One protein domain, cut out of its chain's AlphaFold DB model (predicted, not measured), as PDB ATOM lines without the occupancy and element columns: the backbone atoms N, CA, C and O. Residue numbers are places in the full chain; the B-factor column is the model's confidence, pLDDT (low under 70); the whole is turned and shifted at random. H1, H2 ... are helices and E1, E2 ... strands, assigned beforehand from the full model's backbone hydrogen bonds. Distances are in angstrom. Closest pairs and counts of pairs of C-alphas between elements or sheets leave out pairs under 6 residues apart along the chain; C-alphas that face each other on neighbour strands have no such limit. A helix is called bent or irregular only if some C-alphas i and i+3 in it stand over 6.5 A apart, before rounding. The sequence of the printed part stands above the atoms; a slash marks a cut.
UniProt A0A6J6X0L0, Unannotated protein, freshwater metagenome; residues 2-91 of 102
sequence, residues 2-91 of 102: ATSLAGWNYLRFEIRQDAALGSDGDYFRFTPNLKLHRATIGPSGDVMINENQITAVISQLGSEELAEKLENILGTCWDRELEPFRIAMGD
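Overview. This is residues 2 to 91 of the 102 residues of the protein "Unannotated protein" of freshwater metagenome (UniProt A0A6J6X0L0). A small three-stranded antiparallel sheet, E1 to E3, has the last helix, H4, laid across one of its faces, while H2 and H3 make a helical hairpin that reaches away past E3, with H2 off the sheet. The short first helix, H1, only grazes the sheet. The 90 printed residues hold four named helices and three named strands in the order H1 E1 E2 E3 H2 H3 H4, and the class is mixed, helices and strands. The sheet's order is E1 - E2 - E3. The whole is only just compact, close to loose, with a radius of gyration of the C-alphas of 14.5 A and spans of 42 by 35 by 26 A.

Arrangement. Begin at H1, residues 2 to 5, which only grazes the sheet. Next look at E1, residues 13 to 17, E2, residues 25 to 31, and E3, residues 35 to 41: they form a meander, each strand the antiparallel neighbour of the one before. Between E1 and E2, a hairpin, N 15 and O 28 are 2.8 A apart, within hydrogen-bond range; between E2 and E3, also a hairpin, N 37 and O 29 are 2.8 A apart. Residues 40 to 41 of E3 also pair, antiparallel, with residues 47 to 48. H2, residues 51 to 60, is not on the sheet; it touches H3, residues 66 to 74, with the closest C-alphas, those of Ile 58 and Leu 66, 7.0 A apart. These two helices form a helical hairpin, at a steep tilt of 39 degrees, opposite ways. H3 only grazes the sheet, with its residues 72 to 74. H4, residues 76 to 89, is on the sheet at a height over the sheet of 8.3 A, making two layers, a helix on one face of a sheet. It lies over E2, where 4 of its C-alphas fall, and only just not over E1 and E3, where 2 fall on each; it runs across the strands, at 85 degrees to E2 on the local plane. Its closest C-alpha pair with E2 is that of Trp 78 and Arg 29, 6.6 A apart. Every O i to N i+4 pair is within hydrogen-bond range in H2 and H3, against 5 of 10 in H4; H1 is too short for such a pair.

Along the chain. Find C-alpha 2 at (134.856, 128.049, 132.152), where H1 begins. E1 runs 13.3 A, E2 20.5 A and E3 19.0 A, which ends at C-alpha 41, (119.421, 132.106, 134.807). H2 measures 14.3 A, H3 12.3 A and H4 19.5 A, ending at C-alpha 89, (126.304, 112.457, 140.944). H4 is irregular, but only just: C-alphas 81 and 84 are 7.0 A apart.

Size, cuts and confidence. The two C-alphas farthest apart, those of Ser 59 and Asp 91, are 44.8 A from each other. The printed part has no cut and no long link. Mean pLDDT of the printed part is 84.3; look for values under 70 at residues 2 to 9 and 87 to 91.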
ATOM      1  N   ALA A   2     135.480 129.128 132.945       59.25
ATOM      2  CA  ALA A   2     134.856 128.049 132.152       59.25
ATOM      3  C   ALA A   2     135.551 127.765 130.799       59.25
ATOM      4  O   ALA A   2     135.766 126.615 130.427       59.25
ATOM      5  N   THR A   3     135.987 128.807 130.085       60.59
ATOM      6  CA  THR A   3     136.728 128.666 128.817       60.59
ATOM      7  C   THR A   3     138.101 128.010 128.974       60.59
ATOM      8  O   THR A   3     138.577 127.377 128.038       60.59
ATOM      9  N   SER A   4     138.727 128.106 130.151       66.81
ATOM     10  CA  SER A   4     140.018 127.469 130.442       66.81
ATOM     11  C   SER A   4     139.890 125.948 130.606       66.81
ATOM     12  O   SER A   4     140.826 125.222 130.287       66.81
ATOM     13  N   LEU A   5     138.720 125.462 131.040       61.09
ATOM     14  CA  LEU A   5     138.396 124.034 131.169       61.09
ATOM     15  C   LEU A   5     137.986 123.394 129.831       61.09
ATOM     16  O   LEU A   5     138.151 122.192 129.642       61.09
ATOM     17  N   ALA A   6     137.517 124.192 128.868       58.97
ATOM     18  CA  ALA A   6     137.084 123.709 127.553       58.97
ATOM     19  C   ALA A   6     138.223 123.125 126.684       58.97
ATOM     20  O   ALA A   6     137.953 122.467 125.682       58.97
ATOM     21  N   GLY A   7     139.495 123.339 127.053       57.78
ATOM     22  CA  GLY A   7     140.655 122.739 126.375       57.78
ATOM     23  C   GLY A   7     140.831 121.237 126.643       57.78
ATOM     24  O   GLY A   7     141.582 120.565 125.937       57.78
ATOM     25  N   TRP A   8     140.135 120.694 127.643       63.66
ATOM     26  CA  TRP A   8     140.185 119.281 128.008       63.66
ATOM     27  C   TRP A   8     139.014 118.562 127.334       63.66
ATOM     28  O   TRP A   8     137.930 118.434 127.897       63.66
ATOM     29  N   ASN A   9     139.243 118.088 126.106       62.56
ATOM     30  CA  ASN A   9     138.223 117.534 125.197       62.56
ATOM     31  C   ASN A   9     137.418 116.323 125.722       62.56
ATOM     32  O   ASN A   9     136.514 115.858 125.033       62.56
ATOM     33  N   TYR A  10     137.727 115.808 126.913       71.88
ATOM     34  CA  TYR A  10     137.020 114.687 127.539       71.88
ATOM     35  C   TYR A  10     136.103 115.105 128.692       71.88
ATOM     36  O   TYR A  10     135.325 114.279 129.170       71.88
ATOM     37  N   LEU A  11     136.178 116.360 129.143       80.44
ATOM     38  CA  LEU A  11     135.358 116.834 130.250       80.44
ATOM     39  C   LEU A  11     133.928 117.118 129.786       80.44
ATOM     40  O   LEU A  11     133.687 117.651 128.705       80.44
ATOM     41  N   ARG A  12     132.981 116.768 130.649       86.69
ATOM     42  CA  ARG A  12     131.591 117.220 130.612       86.69
ATOM     43  C   ARG A  12     131.346 117.924 131.929       86.69
ATOM     44  O   ARG A  12     131.666 117.360 132.971       86.69
ATOM     45  N   PHE A  13     130.857 119.152 131.879       86.69
ATOM     46  CA  PHE A  13     130.626 119.918 133.094       86.69
ATOM     47  C   PHE A  13     129.436 120.843 132.948       86.69
ATOM     48  O   PHE A  13     129.086 121.287 131.850       86.69
ATOM     49  N   GLU A  14     128.865 121.174 134.096       90.38
ATOM     50  CA  GLU A  14     127.868 122.208 134.231       90.38
ATOM     51  C   GLU A  14     128.219 123.071 135.448       90.38
ATOM     52  O   GLU A  14     128.638 122.554 136.480       90.38
ATOM     53  N   ILE A  15     128.149 124.392 135.301       90.19
ATOM     54  CA  ILE A  15     128.490 125.353 136.355       90.19
ATOM     55  C   ILE A  15     127.345 126.342 136.448       90.19
ATOM     56  O   ILE A  15     127.079 127.058 135.482       90.19
ATOM     57  N   ARG A  16     126.690 126.390 137.606       89.25
ATOM     58  CA  ARG A  16     125.697 127.412 137.933       89.25
ATOM     59  C   ARG A  16     126.332 128.436 138.854       89.25
ATOM     60  O   ARG A  16     127.011 128.081 139.811       89.25
ATOM     61  N   GLN A  17     126.120 129.695 138.528       87.50
ATOM     62  CA  GLN A  17     126.465 130.829 139.355       87.50
ATOM     63  C   GLN A  17     125.159 131.492 139.765       87.50
ATOM     64  O   GLN A  17     124.413 131.966 138.906       87.50
ATOM     65  N   ASP A  18     124.892 131.511 141.067       83.44
ATOM     66  CA  ASP A  18     123.697 132.141 141.607       83.44
ATOM     67  C   ASP A  18     123.663 133.645 141.328       83.44
ATOM     68  O   ASP A  18     124.688 134.335 141.269       83.44
ATOM     69  N   ALA A  19     122.439 134.142 141.182       78.19
ATOM     70  CA  ALA A  19     122.142 135.558 141.096       78.19
ATOM     71  C   ALA A  19     122.571 136.272 142.391       78.19
ATOM     72  O   ALA A  19     122.133 135.925 143.490       78.19
ATOM     73  N   ALA A  20     123.411 137.300 142.267       77.44
ATOM     74  CA  ALA A  20     123.680 138.227 143.365       77.44
ATOM     75  C   ALA A  20     122.559 139.275 143.468       77.44
ATOM     76  O   ALA A  20     121.742 139.424 142.560       77.44
ATOM     77  N   LEU A  21     122.521 140.046 144.558       79.00
ATOM     78  CA  LEU A  21     121.509 141.092 144.738       79.00
ATOM     79  C   LEU A  21     121.554 142.099 143.569       79.00
ATOM     80  O   LEU A  21     122.485 142.895 143.465       79.00
ATOM     81  N   GLY A  22     120.541 142.057 142.700       78.12
ATOM     82  CA  GLY A  22     120.433 142.922 141.521       78.12
ATOM     83  C   GLY A  22     121.208 142.461 140.280       78.12
ATOM     84  O   GLY A  22     121.341 143.250 139.349       78.12
ATOM     85  N   SER A  23     121.715 141.224 140.249       81.06
ATOM     86  CA  SER A  23     122.340 140.611 139.069       81.06
ATOM     87  C   SER A  23     121.644 139.308 138.715       81.06
ATOM     88  O   SER A  23     121.215 138.578 139.604       81.06
ATOM     89  N   ASP A  24     121.622 138.976 137.432       86.88
ATOM     90  CA  ASP A  24     121.223 137.650 136.980       86.88
ATOM     91  C   ASP A  24     122.316 136.620 137.294       86.88
ATOM     92  O   ASP A  24     123.488 136.974 137.484       86.88
ATOM     93  N   GLY A  25     121.926 135.348 137.356       91.06
ATOM     94  CA  GLY A  25     122.856 134.230 137.445       91.06
ATOM     95  C   GLY A  25     123.345 133.789 136.065       91.06
ATOM     96  O   GLY A  25     122.757 134.111 135.030       91.06
ATOM     97  N   ASP A  26     124.411 132.998 136.049       92.62
ATOM     98  CA  ASP A  26     124.973 132.417 134.829       92.62
ATOM     99  C   ASP A  26     124.984 130.892 134.922       92.62
ATOM    100  O   ASP A  26     125.299 130.305 135.956       92.62
ATOM    101  N   TYR A  27     124.688 130.231 133.811       93.56
ATOM    102  CA  TYR A  27     124.728 128.786 133.694       93.56
ATOM    103  C   TYR A  27     125.567 128.386 132.487       93.56
ATOM    104  O   TYR A  27     125.219 128.668 131.341       93.56
ATOM    105  N   PHE A  28     126.683 127.716 132.751       93.62
ATOM    106  CA  PHE A  28     127.578 127.178 131.737       93.62
ATOM    107  C   PHE A  28     127.396 125.674 131.626       93.62
ATOM    108  O   PHE A  28     127.394 124.976 132.637       93.62
ATOM    109  N   ARG A  29     127.307 125.166 130.400       93.25
ATOM    110  CA  ARG A  29     127.252 123.734 130.099       93.25
ATOM    111  C   ARG A  29     128.276 123.436 129.026       93.25
ATOM    112  O   ARG A  29     128.396 124.183 128.059       93.25
ATOM    113  N   PHE A  30     129.021 122.357 129.173       92.06
ATOM    114  CA  PHE A  30     129.993 121.950 128.172       92.06
ATOM    115  C   PHE A  30     129.900 120.460 127.916       92.06
ATOM    116  O   PHE A  30     129.934 119.651 128.846       92.06
ATOM    117  N   THR A  31     129.869 120.114 126.634       90.62
ATOM    118  CA  THR A  31     130.058 118.742 126.184       90.62
ATOM    119  C   THR A  31     131.055 118.692 125.026       90.62
ATOM    120  O   THR A  31     131.183 119.661 124.269       90.62
ATOM    121  N   PRO A  32     131.769 117.569 124.834       88.19
ATOM    122  CA  PRO A  32     132.693 117.421 123.711       88.19
ATOM    123  C   PRO A  32     132.028 117.610 122.341       88.19
ATOM    124  O   PRO A  32     132.664 118.152 121.428       88.19
ATOM    125  N   ASN A  33     130.758 117.201 122.222       89.44
ATOM    126  CA  ASN A  33     129.988 117.215 120.981       89.44
ATOM    127  C   ASN A  33     129.384 118.593 120.679       89.44
ATOM    128  O   ASN A  33     129.515 119.075 119.557       89.44
ATOM    129  N   LEU A  34     128.772 119.244 121.675       90.50
ATOM    130  CA  LEU A  34     128.023 120.496 121.497       90.50
ATOM    131  C   LEU A  34     128.835 121.747 121.867       90.50
ATOM    132  O   LEU A  34     128.438 122.861 121.540       90.50
ATOM    133  N   LYS A  35     130.008 121.578 122.490       91.62
ATOM    134  CA  LYS A  35     130.885 122.654 122.993       91.62
ATOM    135  C   LYS A  35     130.236 123.448 124.130       91.62
ATOM    136  O   LYS A  35     129.395 122.922 124.853       91.62
ATOM    137  N   LEU A  36     130.730 124.663 124.380       92.50
ATOM    138  CA  LEU A  36     130.302 125.503 125.496       92.50
ATOM    139  C   LEU A  36     128.985 126.206 125.157       92.50
ATOM    140  O   LEU A  36     128.903 126.935 124.172       92.50
ATOM    141  N   HIS A  37     128.008 126.052 126.036       94.75
ATOM    142  CA  HIS A  37     126.784 126.835 126.093       94.75
ATOM    143  C   HIS A  37     126.785 127.689 127.355       94.75
ATOM    144  O   HIS A  37     127.262 127.264 128.409       94.75
ATOM    145  N   ARG A  38     126.291 128.920 127.218       94.44
ATOM    146  CA  ARG A  38     126.077 129.858 128.316       94.44
ATOM    147  C   ARG A  38     124.638 130.339 128.233       94.44
ATOM    148  O   ARG A  38     124.226 130.838 127.189       94.44
ATOM    149  N   ALA A  39     123.930 130.248 129.345       94.56
ATOM    150  CA  ALA A  39     122.611 130.821 129.537       94.56
ATOM    151  C   ALA A  39     122.607 131.728 130.765       94.56
ATOM    152  O   ALA A  39     123.293 131.456 131.748       94.56
ATOM    153  N   THR A  40     121.803 132.780 130.711       94.62
ATOM    154  CA  THR A  40     121.449 133.560 131.895       94.62
ATOM    155  C   THR A  40     120.345 132.819 132.640       94.62
ATOM    156  O   THR A  40     119.423 132.307 132.001       94.62
ATOM    157  N   ILE A  41     120.439 132.738 133.965       93.50
ATOM    158  CA  ILE A  41     119.421 132.106 134.807       93.50
ATOM    159  C   ILE A  41     118.821 133.097 135.798       93.50
ATOM    160  O   ILE A  41     119.521 133.946 136.354       93.50
ATOM    161  N   GLY A  42     117.511 132.984 136.000       89.44
ATOM    162  CA  GLY A  42     116.785 133.750 137.000       89.44
ATOM    163  C   GLY A  42     117.041 133.233 138.423       89.44
ATOM    164  O   GLY A  42     117.627 132.163 138.606       89.44
ATOM    165  N   PRO A  43     116.552 133.941 139.457       85.88
ATOM    166  CA  PRO A  43     116.685 133.516 140.854       85.88
ATOM    167  C   PRO A  43     116.051 132.152 141.164       85.88
ATOM    168  O   PRO A  43     116.382 131.536 142.170       85.88
ATOM    169  N   SER A  44     115.116 131.682 140.330       84.62
ATOM    170  CA  SER A  44     114.497 130.357 140.459       84.62
ATOM    171  C   SER A  44     115.243 129.258 139.688       84.62
ATOM    172  O   SER A  44     114.844 128.097 139.743       84.62
ATOM    173  N   GLY A  45     116.337 129.597 138.997       84.44
ATOM    174  CA  GLY A  45     117.145 128.666 138.206       84.44
ATOM    175  C   GLY A  45     116.607 128.389 136.798       84.44
ATOM    176  O   GLY A  45     117.160 127.545 136.091       84.44
ATOM    177  N   ASP A  46     115.550 129.082 136.376       90.19
ATOM    178  CA  ASP A  46     115.028 129.053 135.013       90.19
ATOM    179  C   ASP A  46     115.960 129.783 134.038       90.19
ATOM    180  O   ASP A  46     116.569 130.796 134.374       90.19
ATOM    181  N   VAL A  47     116.086 129.260 132.814       92.88
ATOM    182  CA  VAL A  47     116.851 129.918 131.745       92.88
ATOM    183  C   VAL A  47     116.057 131.101 131.209       92.88
ATOM    184  O   VAL A  47     114.940 130.935 130.721       92.88
ATOM    185  N   MET A  48     116.673 132.279 131.217       93.44
ATOM    186  CA  MET A  48     116.073 133.502 130.701       93.44
ATOM    187  C   MET A  48     116.502 133.764 129.258       93.44
ATOM    188  O   MET A  48     117.691 133.779 128.929       93.44
ATOM    189  N   ILE A  49     115.521 134.031 128.393       92.94
ATOM    190  CA  ILE A  49     115.749 134.481 127.019       92.94
ATOM    191  C   ILE A  49     115.277 135.926 126.893       92.94
ATOM    192  O   ILE A  49     114.108 136.239 127.098       92.94
ATOM    193  N   ASN A  50     116.200 136.803 126.511       92.12
ATOM    194  CA  ASN A  50     115.911 138.218 126.296       92.12
ATOM    195  C   ASN A  50     115.205 138.451 124.957       92.12
ATOM    196  O   ASN A  50     115.483 137.760 123.977       92.12
ATOM    197  N   GLU A  51     114.391 139.504 124.883       94.44
ATOM    198  CA  GLU A  51     113.696 139.922 123.656       94.44
ATOM    199  C   GLU A  51     114.652 140.032 122.460       94.44
ATOM    200  O   GLU A  51     114.381 139.482 121.397       94.44
ATOM    201  N   ASN A  52     115.826 140.642 122.652       92.88
ATOM    202  CA  ASN A  52     116.840 140.762 121.601       92.88
ATOM    203  C   ASN A  52     117.274 139.405 121.024       92.88
ATOM    204  O   ASN A  52     117.537 139.308 119.827       92.88
ATOM    205  N   GLN A  53     117.341 138.357 121.852       91.50
ATOM    206  CA  GLN A  53     117.680 137.011 121.389       91.50
ATOM    207  C   GLN A  53     116.529 136.414 120.574       91.50
ATOM    208  O   GLN A  53     116.764 135.878 119.495       91.50
ATOM    209  N   ILE A  54     115.287 136.566 121.041       91.44
ATOM    210  CA  ILE A  54     114.088 136.093 120.333       91.44
ATOM    211  C   ILE A  54     113.972 136.780 118.966       91.44
ATOM    212  O   ILE A  54     113.855 136.114 117.940       91.44
ATOM    213  N   THR A  55     114.084 138.107 118.934       92.12
ATOM    214  CA  THR A  55     114.018 138.905 117.704       92.12
ATOM    215  C   THR A  55     115.134 138.537 116.729       92.12
ATOM    216  O   THR A  55     114.891 138.443 115.524       92.12
ATOM    217  N   ALA A  56     116.347 138.274 117.226       90.50
ATOM    218  CA  ALA A  56     117.462 137.830 116.394       90.50
ATOM    219  C   ALA A  56     117.187 136.472 115.733       90.50
ATOM    220  O   ALA A  56     117.497 136.305 114.556       90.50
ATOM    221  N   VAL A  57     116.579 135.527 116.454       90.56
ATOM    222  CA  VAL A  57     116.200 134.214 115.911       90.56
ATOM    223  C   VAL A  57     115.109 134.353 114.856       90.56
ATOM    224  O   VAL A  57     115.255 133.837 113.752       90.56
ATOM    225  N   ILE A  58     114.045 135.097 115.159       89.88
ATOM    226  CA  ILE A  58     112.924 135.297 114.230       89.88
ATOM    227  C   ILE A  58     113.395 135.971 112.935       89.88
ATOM    228  O   ILE A  58     112.925 135.632 111.855       89.88
ATOM    229  N   SER A  59     114.345 136.904 113.027       89.06
ATOM    230  CA  SER A  59     114.857 137.633 111.860       89.06
ATOM    231  C   SER A  59     115.783 136.798 110.967       89.06
ATOM    232  O   SER A  59     116.025 137.181 109.824       89.06
ATOM    233  N   GLN A  60     116.348 135.703 111.483       83.44
ATOM    234  CA  GLN A  60     117.352 134.894 110.783       83.44
ATOM    235  C   GLN A  60     116.791 133.609 110.168       83.44
ATOM    236  O   GLN A  60     117.430 133.067 109.268       83.44
ATOM    237  N   LEU A  61     115.652 133.103 110.647       78.44
ATOM    238  CA  LEU A  61     115.166 131.762 110.310       78.44
ATOM    239  C   LEU A  61     113.744 131.766 109.741       78.44
ATOM    240  O   LEU A  61     112.912 132.609 110.076       78.44
ATOM    241  N   GLY A  62     113.462 130.770 108.898       76.44
ATOM    242  CA  GLY A  62     112.096 130.409 108.531       76.44
ATOM    243  C   GLY A  62     111.370 129.721 109.693       76.44
ATOM    244  O   GLY A  62     111.985 129.207 110.626       76.44
ATOM    245  N   SER A  63     110.038 129.674 109.631       72.75
ATOM    246  CA  SER A  63     109.183 129.116 110.693       72.75
ATOM    247  C   SER A  63     109.487 127.658 111.065       72.75
ATOM    248  O   SER A  63     109.232 127.264 112.198       72.75
ATOM    249  N   GLU A  64     110.034 126.868 110.140       75.06
ATOM    250  CA  GLU A  64     110.307 125.436 110.333       75.06
ATOM    251  C   GLU A  64     111.567 125.172 111.185       75.06
ATOM    252  O   GLU A  64     111.646 124.154 111.864       75.06
ATOM    253  N   GLU A  65     112.504 126.125 111.245       86.19
ATOM    254  CA  GLU A  65     113.775 126.008 111.990       86.19
ATOM    255  C   GLU A  65     113.754 126.759 113.339       86.19
ATOM    256  O   GLU A  65     114.683 126.666 114.148       86.19
ATOM    257  N   LEU A  66     112.683 127.514 113.607       88.50
ATOM    258  CA  LEU A  66     112.542 128.338 114.809       88.50
ATOM    259  C   LEU A  66     112.607 127.499 116.093       88.50
ATOM    260  O   LEU A  66     113.303 127.872 117.039       88.50
ATOM    261  N   ALA A  67     111.906 126.364 116.122       88.31
ATOM    262  CA  ALA A  67     111.856 125.489 117.289       88.31
ATOM    263  C   ALA A  67     113.247 124.934 117.639       88.31
ATOM    264  O   ALA A  67     113.686 125.050 118.781       88.31
ATOM    265  N   GLU A  68     113.980 124.427 116.645       88.94
ATOM    266  CA  GLU A  68     115.331 123.893 116.839       88.94
ATOM    267  C   GLU A  68     116.301 124.975 117.335       88.94
ATOM    268  O   GLU A  68     117.139 124.739 118.213       88.94
ATOM    269  N   LYS A  69     116.184 126.202 116.814       90.31
ATOM    270  CA  LYS A  69     117.038 127.299 117.271       90.31
ATOM    271  C   LYS A  69     116.732 127.704 118.711       90.31
ATOM    272  O   LYS A  69     117.666 127.974 119.469       90.31
ATOM    273  N   LEU A  70     115.457 127.719 119.096       90.81
ATOM    274  CA  LEU A  70     115.042 127.995 120.470       90.81
ATOM    275  C   LEU A  70     115.524 126.904 121.434       90.81
ATOM    276  O   LEU A  70     116.075 127.243 122.478       90.81
ATOM    277  N   GLU A  71     115.412 125.623 121.073       91.44
ATOM    278  CA  GLU A  71     115.953 124.513 121.875       91.44
ATOM    279  C   GLU A  71     117.466 124.646 122.099       91.44
ATOM    280  O   GLU A  71     117.967 124.414 123.202       91.44
ATOM    281  N   ASN A  72     118.202 125.084 121.075       91.50
ATOM    282  CA  ASN A  72     119.632 125.347 121.199       91.50
ATOM    283  C   ASN A  72     119.940 126.524 122.140       91.50
ATOM    284  O   ASN A  72     120.881 126.435 122.927       91.50
ATOM    285  N   ILE A  73     119.159 127.609 122.101       93.25
ATOM    286  CA  ILE A  73     119.339 128.755 123.013       93.25
ATOM    287  C   ILE A  73     118.999 128.368 124.454       93.25
ATOM    288  O   ILE A  73     119.763 128.688 125.363       93.25
ATOM    289  N   LEU A  74     117.911 127.623 124.662       94.31
ATOM    290  CA  LEU A  74     117.553 127.056 125.968       94.31
ATOM    291  C   LEU A  74     118.628 126.088 126.490       94.31
ATOM    292  O   LEU A  74     118.807 125.917 127.699       94.31
ATOM    293  N   GLY A  75     119.371 125.477 125.568       94.44
ATOM    294  CA  GLY A  75     120.412 124.501 125.838       94.44
ATOM    295  C   GLY A  75     119.859 123.105 126.138       94.44
ATOM    296  O   GLY A  75     120.512 122.318 126.819       94.44
ATOM    297  N   THR A  76     118.675 122.774 125.614       93.44
ATOM    298  CA  THR A  76     118.012 121.471 125.794       93.44
ATOM    299  C   THR A  76     118.871 120.310 125.286       93.44
ATOM    300  O   THR A  76     118.893 119.235 125.884       93.44
ATOM    301  N   CYS A  77     119.634 120.528 124.211       93.56
ATOM    302  CA  CYS A  77     120.590 119.550 123.693       93.56
ATOM    303  C   CYS A  77     121.692 119.217 124.713       93.56
ATOM    304  O   CYS A  77     122.061 118.051 124.854       93.56
ATOM    305  N   TRP A  78     122.173 120.220 125.458       93.88
ATOM    306  CA  TRP A  78     123.163 120.026 126.518       93.88
ATOM    307  C   TRP A  78     122.559 119.287 127.701       93.88
ATOM    308  O   TRP A  78     123.176 118.342 128.182       93.88
ATOM    309  N   ASP A  79     121.353 119.667 128.132       91.50
ATOM    310  CA  ASP A  79     120.634 118.956 129.192       91.50
ATOM    311  C   ASP A  79     120.485 117.470 128.858       91.50
ATOM    312  O   ASP A  79     120.856 116.625 129.663       91.50
ATOM    313  N   ARG A  80     120.060 117.134 127.634       92.31
ATOM    314  CA  ARG A  80     119.908 115.738 127.193       92.31
ATOM    315  C   ARG A  80     121.221 114.949 127.218       92.31
ATOM    316  O   ARG A  80     121.211 113.771 127.565       92.31
ATOM    317  N   GLU A  81     122.337 115.560 126.821       91.44
ATOM    318  CA  GLU A  81     123.641 114.880 126.811       91.44
ATOM    319  C   GLU A  81     124.247 114.753 128.222       91.44
ATOM    320  O   GLU A  81     124.985 113.804 128.494       91.44
ATOM    321  N   LEU A  82     123.934 115.690 129.121       90.31
ATOM    322  CA  LEU A  82     124.423 115.707 130.501       90.31
ATOM    323  C   LEU A  82     123.546 114.902 131.469       90.31
ATOM    324  O   LEU A  82     124.070 114.417 132.470       90.31
ATOM    325  N   GLU A  83     122.262 114.698 131.164       89.19
ATOM    326  CA  GLU A  83     121.305 113.991 132.029       89.19
ATOM    327  C   GLU A  83     121.817 112.634 132.554       89.19
ATOM    328  O   GLU A  83     121.729 112.392 133.760       89.19
ATOM    329  N   PRO A  84     122.443 111.762 131.729       87.50
ATOM    330  CA  PRO A  84     122.968 110.483 132.214       87.50
ATOM    331  C   PRO A  84     124.046 110.632 133.299       87.50
ATOM    332  O   PRO A  84     124.235 109.730 134.113       87.50
ATOM    333  N   PHE A  85     124.758 111.760 133.319       82.50
ATOM    334  CA  PHE A  85     125.842 112.034 134.261       82.50
ATOM    335  C   PHE A  85     125.355 112.700 135.556       82.50
ATOM    336  O   PHE A  85     126.048 112.614 136.567       82.50
ATOM    337  N   ARG A  86     124.156 113.303 135.572       80.06
ATOM    338  CA  ARG A  86     123.551 113.860 136.797       80.06
ATOM    339  C   ARG A  86     123.144 112.772 137.785       80.06
ATOM    340  O   ARG A  86     123.356 112.913 138.984       80.06
ATOM    341  N   ILE A  87     122.628 111.652 137.280       62.31
ATOM    342  CA  ILE A  87     122.205 110.508 138.105       62.31
ATOM    343  C   ILE A  87     123.404 109.877 138.824       62.31
ATOM    344  O   ILE A  87     123.303 109.526 139.994       62.31
ATOM    345  N   ALA A  88     124.561 109.801 138.161       58.53
ATOM    346  CA  ALA A  88     125.793 109.298 138.768       58.53
ATOM    347  C   ALA A  88     126.338 110.213 139.886       58.53
ATOM    348  O   ALA A  88     127.084 109.747 140.742       58.53
ATOM    349  N   MET A  89     125.964 111.497 139.888       54.88
ATOM    350  CA  MET A  89     126.304 112.457 140.944       54.88
ATOM    351  C   MET A  89     125.309 112.397 142.122       54.88
ATOM    352  O   MET A  89     125.669 112.694 143.257       54.88
ATOM    353  N   GLY A  90     124.067 111.974 141.863       52.31
ATOM    354  CA  GLY A  90     122.960 111.968 142.827       52.31
ATOM    355  C   GLY A  90     123.006 110.898 143.925       52.31
ATOM    356  O   GLY A  90     122.217 110.990 144.857       52.31
ATOM    357  N   ASP A  91     123.916 109.919 143.862       50.12
ATOM    358  CA  ASP A  91     124.096 108.894 144.916       50.12
ATOM    359  C   ASP A  91     125.171 109.281 145.959       50.12
ATOM    360  O   ASP A  91     125.535 108.490 146.823       50.12
TER     361      ASP A  91